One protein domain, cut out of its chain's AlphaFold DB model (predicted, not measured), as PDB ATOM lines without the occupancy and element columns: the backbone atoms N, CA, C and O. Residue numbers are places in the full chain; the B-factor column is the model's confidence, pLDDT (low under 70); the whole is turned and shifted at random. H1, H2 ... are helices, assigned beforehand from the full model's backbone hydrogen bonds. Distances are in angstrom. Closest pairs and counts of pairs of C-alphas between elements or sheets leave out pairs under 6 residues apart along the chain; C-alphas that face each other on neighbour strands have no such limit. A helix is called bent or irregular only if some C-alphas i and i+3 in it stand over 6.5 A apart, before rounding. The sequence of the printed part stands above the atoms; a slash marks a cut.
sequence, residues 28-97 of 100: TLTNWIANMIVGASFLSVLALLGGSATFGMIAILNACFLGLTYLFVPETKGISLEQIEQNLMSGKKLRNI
ATOM      1  N   THR A  28      25.299  90.151 -43.578       88.69
ATOM      2  CA  THR A  28      24.449  89.266 -42.777       88.69
ATOM      3  C   THR A  28      24.920  89.224 -41.326       88.69
ATOM      4  O   THR A  28      24.118  89.397 -40.412       88.69
ATOM      5  N   LEU A  29      26.222  89.066 -41.095       92.38
ATOM      6  CA  LEU A  29      26.811  89.036 -39.759       92.38
ATOM      7  C   LEU A  29      26.596  90.361 -39.014       92.38
ATOM      8  O   LEU A  29      26.170  90.349 -37.861       92.38
ATOM      9  N   THR A  30      26.797  91.503 -39.674       88.94
ATOM     10  CA  THR A  30      26.491  92.821 -39.104       88.94
ATOM     11  C   THR A  30      25.010  92.950 -38.752       88.94
ATOM     12  O   THR A  30      24.690  93.452 -37.674       88.94
ATOM     13  N   ASN A  31      24.103  92.467 -39.610       89.81
ATOM     14  CA  ASN A  31      22.667  92.478 -39.329       89.81
ATOM     15  C   ASN A  31      22.321  91.657 -38.077       89.81
ATOM     16  O   ASN A  31      21.620  92.156 -37.196       89.81
ATOM     17  N   TRP A  32      22.865  90.445 -37.955       90.75
ATOM     18  CA  TRP A  32      22.644  89.581 -36.794       90.75
ATOM     19  C   TRP A  32      23.233  90.151 -35.506       90.75
ATOM     20  O   TRP A  32      22.573  90.107 -34.470       90.75
ATOM     21  N   ILE A  33      24.431  90.738 -35.553       92.75
ATOM     22  CA  ILE A  33      25.033  91.398 -34.386       92.75
ATOM     23  C   ILE A  33      24.177  92.583 -33.941       92.75
ATOM     24  O   ILE A  33      23.871  92.708 -32.756       92.75
ATOM     25  N   ALA A  34      23.750  93.434 -34.875       87.94
ATOM     26  CA  ALA A  34      22.878  94.558 -34.557       87.94
ATOM     27  C   ALA A  34      21.552  94.075 -33.952       87.94
ATOM     28  O   ALA A  34      21.106  94.615 -32.940       87.94
ATOM     29  N   ASN A  35      20.957  93.022 -34.518       89.94
ATOM     30  CA  ASN A  35      19.743  92.413 -33.987       89.94
ATOM     31  C   ASN A  35      19.946  91.873 -32.562       89.94
ATOM     32  O   ASN A  35      19.121  92.144 -31.694       89.94
ATOM     33  N   MET A  36      21.064  91.195 -32.296       91.38
ATOM     34  CA  MET A  36      21.400  90.681 -30.967       91.38
ATOM     35  C   MET A  36      21.563  91.812 -29.945       91.38
ATOM     36  O   MET A  36      21.019  91.726 -28.846       91.38
ATOM     37  N   ILE A  37      22.267  92.889 -30.305       89.69
ATOM     38  CA  ILE A  37      22.449  94.059 -29.434       89.69
ATOM     39  C   ILE A  37      21.099  94.702 -29.122       89.69
ATOM     40  O   ILE A  37      20.807  94.980 -27.957       89.69
ATOM     41  N   VAL A  38      20.260  94.922 -30.138       87.56
ATOM     42  CA  VAL A  38      18.921  95.491 -29.946       87.56
ATOM     43  C   VAL A  38      18.075  94.562 -29.081       87.56
ATOM     44  O   VAL A  38      17.516  95.023 -28.094       87.56
ATOM     45  N   GLY A  39      18.036  93.260 -29.364       87.75
ATOM     46  CA  GLY A  39      17.282  92.286 -28.573       87.75
ATOM     47  C   GLY A  39      17.711  92.237 -27.104       87.75
ATOM     48  O   GLY A  39      16.859  92.218 -26.219       87.75
ATOM     49  N   ALA A  40      19.018  92.285 -26.831       89.56
ATOM     50  CA  ALA A  40      19.555  92.258 -25.471       89.56
ATOM     51  C   ALA A  40      19.343  93.581 -24.712       89.56
ATOM     52  O   ALA A  40      19.109  93.575 -23.505       89.56
ATOM     53  N   SER A  41      19.424  94.719 -25.404       85.88
ATOM     54  CA  SER A  41      19.293  96.046 -24.786       85.88
ATOM     55  C   SER A  41      17.851  96.546 -24.700       85.88
ATOM     56  O   SER A  41      17.558  97.360 -23.828       85.88
ATOM     57  N   PHE A  42      16.937  96.055 -25.544       85.06
ATOM     58  CA  PHE A  42      15.578  96.589 -25.671       85.06
ATOM     59  C   PHE A  42      14.799  96.560 -24.354       85.06
ATOM     60  O   PHE A  42      14.266  97.594 -23.960       85.06
ATOM     61  N   LEU A  43      14.771  95.428 -23.639       86.31
ATOM     62  CA  LEU A  43      14.061  95.342 -22.352       86.31
ATOM     63  C   LEU A  43      14.680  96.269 -21.296       86.31
ATOM     64  O   LEU A  43      13.948  96.921 -20.556       86.31
ATOM     65  N   SER A  44      16.011  96.368 -21.252       85.75
ATOM     66  CA  SER A  44      16.728  97.244 -20.316       85.75
ATOM     67  C   SER A  44      16.427  98.721 -20.580       85.75
ATOM     68  O   SER A  44      16.109  99.467 -19.658       85.75
ATOM     69  N   VAL A  45      16.469  99.137 -21.847       83.69
ATOM     70  CA  VAL A  45      16.141 100.500 -22.294       83.69
ATOM     71  C   VAL A  45      14.669 100.812 -22.023       83.69
ATOM     72  O   VAL A  45      14.359 101.894 -21.528       83.69
ATOM     73  N   LEU A  46      13.770  99.859 -22.285       87.12
ATOM     74  CA  LEU A  46      12.338 100.002 -22.038       87.12
ATOM     75  C   LEU A  46      12.024 100.177 -20.547       87.12
ATOM     76  O   LEU A  46      11.192 101.011 -20.194       87.12
ATOM     77  N   ALA A  47      12.707  99.431 -19.678       84.00
ATOM     78  CA  ALA A  47      12.538  99.524 -18.231       84.00
ATOM     79  C   ALA A  47      13.096 100.834 -17.642       84.00
ATOM     80  O   ALA A  47      12.517 101.366 -16.699       84.00
ATOM     81  N   LEU A  48      14.197 101.362 -18.191       84.44
ATOM     82  CA  LEU A  48      14.845 102.591 -17.707       84.44
ATOM     83  C   LEU A  48      14.184 103.879 -18.210       84.44
ATOM     84  O   LEU A  48      14.037 104.829 -17.448       84.44
ATOM     85  N   LEU A  49      13.835 103.936 -19.496       79.25
ATOM     86  CA  LEU A  49      13.376 105.162 -20.161       79.25
ATOM     87  C   LEU A  49      11.852 105.207 -20.349       79.25
ATOM     88  O   LEU A  49      11.294 106.277 -20.591       79.25
ATOM     89  N   GLY A  50      11.170 104.065 -20.222       83.62
ATOM     90  CA  GLY A  50       9.745 103.935 -20.505       83.62
ATOM     91  C   GLY A  50       9.430 103.905 -22.006       83.62
ATOM     92  O   GLY A  50      10.231 104.295 -22.857       83.62
ATOM     93  N   GLY A  51       8.222 103.444 -22.347       80.31
ATOM     94  CA  GLY A  51       7.833 103.171 -23.734       80.31
ATOM     95  C   GLY A  51       7.982 104.359 -24.689       80.31
ATOM     96  O   GLY A  51       8.541 104.193 -25.772       80.31
ATOM     97  N   SER A  52       7.536 105.564 -24.309       83.62
ATOM     98  CA  SER A  52       7.555 106.708 -25.239       83.62
ATOM     99  C   SER A  52       8.974 107.122 -25.639       83.62
ATOM    100  O   SER A  52       9.222 107.391 -26.813       83.62
ATOM    101  N   ALA A  53       9.923 107.101 -24.699       83.75
ATOM    102  CA  ALA A  53      11.314 107.439 -24.966       83.75
ATOM    103  C   ALA A  53      12.027 106.342 -25.771       83.75
ATOM    104  O   ALA A  53      12.786 106.660 -26.685       83.75
ATOM    105  N   THR A  54      11.741 105.059 -25.514       84.31
ATOM    106  CA  THR A  54      12.274 103.947 -26.321       84.31
ATOM    107  C   THR A  54      11.798 104.023 -27.772       84.31
ATOM    108  O   THR A  54      12.610 103.934 -28.693       84.31
ATOM    109  N   PHE A  55      10.501 104.250 -28.002       84.31
ATOM    110  CA  PHE A  55       9.976 104.423 -29.359       84.31
ATOM    111  C   PHE A  55      10.489 105.708 -30.019       84.31
ATOM    112  O   PHE A  55      10.806 105.688 -31.208       84.31
ATOM    113  N   GLY A  56      10.655 106.797 -29.261       87.19
ATOM    114  CA  GLY A  56      11.278 108.032 -29.743       87.19
ATOM    115  C   GLY A  56      12.724 107.827 -30.204       87.19
ATOM    116  O   GLY A  56      13.096 108.272 -31.287       87.19
ATOM    117  N   MET A  57      13.528 107.083 -29.441       85.88
ATOM    118  CA  MET A  57      14.899 106.726 -29.819       85.88
ATOM    119  C   MET A  57      14.932 105.893 -31.107       85.88
ATOM    120  O   MET A  57      15.713 106.190 -32.011       85.88
ATOM    121  N   ILE A  58      14.059 104.888 -31.228       85.75
ATOM    122  CA  ILE A  58      13.945 104.076 -32.449       85.75
ATOM    123  C   ILE A  58      13.517 104.939 -33.646       85.75
ATOM    124  O   ILE A  58      14.026 104.744 -34.750       85.75
ATOM    125  N   ALA A  59      12.625 105.912 -33.446       87.38
ATOM    126  CA  ALA A  59      12.204 106.838 -34.494       87.38
ATOM    127  C   ALA A  59      13.360 107.731 -34.973       87.38
ATOM    128  O   ALA A  59      13.550 107.883 -36.179       87.38
ATOM    129  N   ILE A  60      14.178 108.259 -34.057       90.00
ATOM    130  CA  ILE A  60      15.375 109.047 -34.400       90.00
ATOM    131  C   ILE A  60      16.380 108.188 -35.170       90.00
ATOM    132  O   ILE A  60      16.885 108.616 -36.206       90.00
ATOM    133  N   LEU A  61      16.634 106.956 -34.719       87.50
ATOM    134  CA  LEU A  61      17.513 106.023 -35.429       87.50
ATOM    135  C   LEU A  61      17.009 105.731 -36.849       87.50
ATOM    136  O   LEU A  61      17.807 105.719 -37.786       87.50
ATOM    137  N   ASN A  62      15.696 105.566 -37.032       86.56
ATOM    138  CA  ASN A  62      15.094 105.404 -38.358       86.56
ATOM    139  C   ASN A  62      15.237 106.660 -39.226       86.56
ATOM    140  O   ASN A  62      15.530 106.545 -40.413       86.56
ATOM    141  N   ALA A  63      15.069 107.857 -38.659       89.44
ATOM    142  CA  ALA A  63      15.267 109.107 -39.390       89.44
ATOM    143  C   ALA A  63      16.727 109.273 -39.847       89.44
ATOM    144  O   ALA A  63      16.980 109.617 -41.003       89.44
ATOM    145  N   CYS A  64      17.691 108.953 -38.978       88.69
ATOM    146  CA  CYS A  64      19.110 108.917 -39.331       88.69
ATOM    147  C   CYS A  64      19.391 107.895 -40.437       88.69
ATOM    148  O   CYS A  64      20.086 108.218 -41.398       88.69
ATOM    149  N   PHE A  65      18.824 106.688 -40.338       85.38
ATOM    150  CA  PHE A  65      18.935 105.667 -41.379       85.38
ATOM    151  C   PHE A  65      18.413 106.182 -42.723       85.38
ATOM    152  O   PHE A  65      19.126 106.103 -43.716       85.38
ATOM    153  N   LEU A  66      17.229 106.799 -42.744       85.75
ATOM    154  CA  LEU A  66      16.639 107.364 -43.957       85.75
ATOM    155  C   LEU A  66      17.533 108.449 -44.584       85.75
ATOM    156  O   LEU A  66      17.727 108.469 -45.799       85.75
ATOM    157  N   GLY A  67      18.117 109.323 -43.757       86.50
ATOM    158  CA  GLY A  67      19.061 110.347 -44.207       86.50
ATOM    159  C   GLY A  67      20.343 109.755 -44.799       86.50
ATOM    160  O   GLY A  67      20.790 110.186 -45.861       86.50
ATOM    161  N   LEU A  68      20.909 108.730 -44.158       84.62
ATOM    162  CA  LEU A  68      22.081 108.021 -44.676       84.62
ATOM    163  C   LEU A  68      21.763 107.287 -45.980       84.62
ATOM    164  O   LEU A  68      22.540 107.381 -46.927       84.62
ATOM    165  N   THR A  69      20.616 106.615 -46.068       83.50
ATOM    166  CA  THR A  69      20.158 105.977 -47.305       83.50
ATOM    167  C   THR A  69      20.079 107.000 -48.431       83.50
ATOM    168  O   THR A  69      20.685 106.795 -49.473       83.50
ATOM    169  N   TYR A  70      19.438 108.146 -48.208       79.31
ATOM    170  CA  TYR A  70      19.321 109.187 -49.231       79.31
ATOM    171  C   TYR A  70      20.677 109.746 -49.707       79.31
ATOM    172  O   TYR A  70      20.831 110.114 -50.870       79.31
ATOM    173  N   LEU A  71      21.671 109.830 -48.818       79.88
ATOM    174  CA  LEU A  71      22.980 110.403 -49.137       79.88
ATOM    175  C   LEU A  71      23.956 109.404 -49.773       79.88
ATOM    176  O   LEU A  71      24.750 109.801 -50.631       79.88
ATOM    177  N   PHE A  72      23.934 108.146 -49.332       79.12
ATOM    178  CA  PHE A  72      24.965 107.156 -49.651       79.12
ATOM    179  C   PHE A  72      24.496 106.033 -50.570       79.12
ATOM    180  O   PHE A  72      25.342 105.455 -51.252       79.12
ATOM    181  N   VAL A  73      23.198 105.716 -50.608       79.56
ATOM    182  CA  VAL A  73      22.683 104.642 -51.463       79.56
ATOM    183  C   VAL A  73      22.496 105.172 -52.888       79.56
ATOM    184  O   VAL A  73      21.710 106.100 -53.088       79.56
ATOM    185  N   PRO A  74      23.218 104.625 -53.881       74.19
ATOM    186  CA  PRO A  74      22.973 104.945 -55.279       74.19
ATOM    187  C   PRO A  74      21.664 104.332 -55.768       74.19
ATOM    188  O   PRO A  74      21.263 103.259 -55.326       74.19
ATOM    189  N   GLU A  75      21.040 104.988 -56.743       77.88
ATOM    190  CA  GLU A  75      19.955 104.393 -57.517       77.88
ATOM    191  C   GLU A  75      20.559 103.405 -58.521       77.88
ATOM    192  O   GLU A  75      21.223 103.818 -59.464       77.88
ATOM    193  N   THR A  76      20.372 102.105 -58.306       76.44
ATOM    194  CA  THR A  76      20.898 101.027 -59.167       76.44
ATOM    195  C   THR A  76      19.896 100.565 -60.229       76.44
ATOM    196  O   THR A  76      20.208  99.720 -61.070       76.44
ATOM    197  N   LYS A  77      18.677 101.116 -60.227       71.88
ATOM    198  CA  LYS A  77      17.581 100.653 -61.078       71.88
ATOM    199  C   LYS A  77      17.858 100.880 -62.563       71.88
ATOM    200  O   LYS A  77      18.001 102.008 -63.023       71.88
ATOM    201  N   GLY A  78      17.798  99.793 -63.332       70.69
ATOM    202  CA  GLY A  78      17.895  99.828 -64.794       70.69
ATOM    203  C   GLY A  78      19.323  99.886 -65.342       70.69
ATOM    204  O   GLY A  78      19.487 100.065 -66.546       70.69
ATOM    205  N   ILE A  79      20.337  99.715 -64.490       78.94
ATOM    206  CA  ILE A  79      21.752  99.629 -64.874       78.94
ATOM    207  C   ILE A  79      22.191  98.161 -64.757       78.94
ATOM    208  O   ILE A  79      21.759  97.459 -63.841       78.94
ATOM    209  N   SER A  80      23.030  97.668 -65.676       82.31
ATOM    210  CA  SER A  80      23.559  96.303 -65.562       82.31
ATOM    211  C   SER A  80      24.567  96.185 -64.416       82.31
ATOM    212  O   SER A  80      25.294  97.126 -64.090       82.31
ATOM    213  N   LEU A  81      24.645  94.992 -63.822       77.88
ATOM    214  CA  LEU A  81      25.601  94.701 -62.752       77.88
ATOM    215  C   LEU A  81      27.052  94.921 -63.207       77.88
ATOM    216  O   LEU A  81      27.856  95.426 -62.426       77.88
ATOM    217  N   GLU A  82      27.381  94.621 -64.473       79.56
ATOM    218  CA  GLU A  82      28.734  94.853 -64.995       79.56
ATOM    219  C   GLU A  82      29.083  96.347 -65.053       79.56
ATOM    220  O   GLU A  82      30.218  96.724 -64.761       79.56
ATOM    221  N   GLN A  83      28.120  97.216 -65.387       78.81
ATOM    222  CA  GLN A  83      28.340  98.665 -65.419       78.81
ATOM    223  C   GLN A  83      28.564  99.232 -64.010       78.81
ATOM    224  O   GLN A  83      29.422 100.098 -63.819       78.81
ATOM    225  N   ILE A  84      27.818  98.734 -63.017       79.81
ATOM    226  CA  ILE A  84      27.974  99.111 -61.602       79.81
ATOM    227  C   ILE A  84      29.363  98.702 -61.106       79.81
ATOM    228  O   ILE A  84      30.060  99.516 -60.498       79.81
ATOM    229  N   GLU A  85      29.792  97.477 -61.411       79.69
ATOM    230  CA  GLU A  85      31.113  96.969 -61.040       79.69
ATOM    231  C   GLU A  85      32.236  97.769 -61.715       79.69
ATOM    232  O   GLU A  85      33.168  98.201 -61.040       79.69
ATOM    233  N   GLN A  86      32.124  98.077 -63.011       82.12
ATOM    234  CA  GLN A  86      33.085  98.943 -63.707       82.12
ATOM    235  C   GLN A  86      33.161 100.341 -63.086       82.12
ATOM    236  O   GLN A  86      34.254 100.866 -62.867       82.12
ATOM    237  N   ASN A  87      32.016 100.945 -62.761       81.94
ATOM    238  CA  ASN A  87      31.964 102.251 -62.111       81.94
ATOM    239  C   ASN A  87      32.613 102.215 -60.719       81.94
ATOM    240  O   ASN A  87      33.389 103.118 -60.390       81.94
ATOM    241  N   LEU A  88      32.361 101.162 -59.938       81.81
ATOM    242  CA  LEU A  88      32.973 100.949 -58.628       81.81
ATOM    243  C   LEU A  88      34.498 100.788 -58.739       81.81
ATOM    244  O   LEU A  88      35.239 101.477 -58.038       81.81
ATOM    245  N   MET A  89      34.972  99.957 -59.671       81.25
ATOM    246  CA  MET A  89      36.401  99.709 -59.910       81.25
ATOM    247  C   MET A  89      37.126 100.925 -60.506       81.25
ATOM    248  O   MET A  89      38.315 101.115 -60.260       81.25
ATOM    249  N   SER A  90      36.416 101.791 -61.236       82.94
ATOM    250  CA  SER A  90      36.946 103.065 -61.749       82.94
ATOM    251  C   SER A  90      37.094 104.157 -60.676       82.94
ATOM    252  O   SER A  90      37.562 105.255 -60.974       82.94
ATOM    253  N   GLY A  91      36.691 103.882 -59.429       79.56
ATOM    254  CA  GLY A  91      36.800 104.818 -58.309       79.56
ATOM    255  C   GLY A  91      35.732 105.915 -58.296       79.56
ATOM    256  O   GLY A  91      35.898 106.926 -57.604       79.56
ATOM    257  N   LYS A  92      34.624 105.757 -59.038       80.00
ATOM    258  CA  LYS A  92      33.491 106.690 -58.942       80.00
ATOM    259  C   LYS A  92      32.894 106.633 -57.535       80.00
ATOM    260  O   LYS A  92      32.814 105.584 -56.904       80.00
ATOM    261  N   LYS A  93      32.446 107.790 -57.037       76.81
ATOM    262  CA  LYS A  93      31.759 107.882 -55.740       76.81
ATOM    263  C   LYS A  93      30.558 106.934 -55.726       76.81
ATOM    264  O   LYS A  93      29.792 106.960 -56.683       76.81
ATOM    265  N   LEU A  94      30.359 106.198 -54.625       72.12
ATOM    266  CA  LEU A  94      29.262 105.230 -54.441       72.12
ATOM    267  C   LEU A  94      27.906 105.777 -54.896       72.12
ATOM    268  O   LEU A  94      27.222 105.117 -55.656       72.12
ATOM    269  N   ARG A  95      27.569 107.024 -54.547       74.56
ATOM    270  CA  ARG A  95      26.324 107.691 -54.966       74.56
ATOM    271  C   ARG A  95      26.123 107.782 -56.490       74.56
ATOM    272  O   ARG A  95      24.990 107.837 -56.949       74.56
ATOM    273  N   ASN A  96      27.204 107.813 -57.262       75.62
ATOM    274  CA  ASN A  96      27.182 108.037 -58.707       75.62
ATOM    275  C   ASN A  96      27.408 106.753 -59.525       75.62
ATOM    276  O   ASN A  96      27.546 106.839 -60.742       75.62
ATOM    277  N   ILE A  97      27.488 105.575 -58.896       76.50
ATOM    278  CA  ILE A  97      27.791 104.329 -59.625       76.50
ATOM    279  C   ILE A  97      26.620 103.826 -60.478       76.50
ATOM    280  O   ILE A  97      26.848 103.075 -61.419       76.50
TER     281      ILE A  97
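Overview. This is residues 28 to 97 of the 100 residues of the protein "galactose-proton symporter-like" of Drosophila kikkawai (UniProt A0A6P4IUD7). Two long helices, H1 and H2, meet near their joined ends as a narrow, open V, and a small head made by the short helix H3 lies beyond the far end of H2, set crosswise to it. H1 is kinked on its way into the corner of the V, and residues 90 to 97, after H3, fold back toward the far end of H2. The printed part has 70 residues with three named helices in the order H1, H2, H3 and no named strand, and its class is all helix. It is extended, with a radius of gyration of the C-alphas of 17.8 A, and the C-alphas span 50 by 23 by 20 A along their three main axes.

Arrangement. H2, residues 51 to 72, and H1, residues 28 to 49, are close but not clearly touching, with 2 pairs of C-alphas within 8 A. Their closest C-alphas are those of Leu 46 and Thr 54, 5.8 A apart. The two helices run opposite ways at a shallow tilt of 31 degrees, and their centres are 14.8 A apart. H1 has a kink of 41 degrees near residue 43. It is irregular there, with C-alphas 40 and 43 being 7.0 A apart, and its line is a rough one. Residues 28 to 41 of H1 and residues 58 to 68 of H2 stand free. H3, residues 81 to 89, is apart from H1 and also apart from H2. In H2 and H3 every O i to N i+4 pair is within hydrogen-bond range, and in H1 16 of 18 are.

Along the chain. H2 runs from Gly 51 to Phe 72 and measures 31.3 A from first to last C-alpha, with C-alpha 72 at (24.965, 107.156, -49.651). H1 runs from Thr 28, C-alpha at (24.449, 89.266, -42.777), to Leu 49, and measures 29.8 A. H3 runs from Leu 81 to Met 89, where the C-alpha is at (36.401, 99.709, -59.910).

Size, cuts and confidence. In outline the printed part is a rod. The two C-alphas farthest apart are those of Ala 47 and Ser 90, at 50.0 A, while those of Thr 28 and Ile 97, the first and last printed, are 22.8 A apart. The link from H1 to H2 is tight, with 1 residue between them, and the link from H2 to H3 is short, with 8 residues. The printed part has no cut. Its mean pLDDT is 83.3, and no printed residue is under 70.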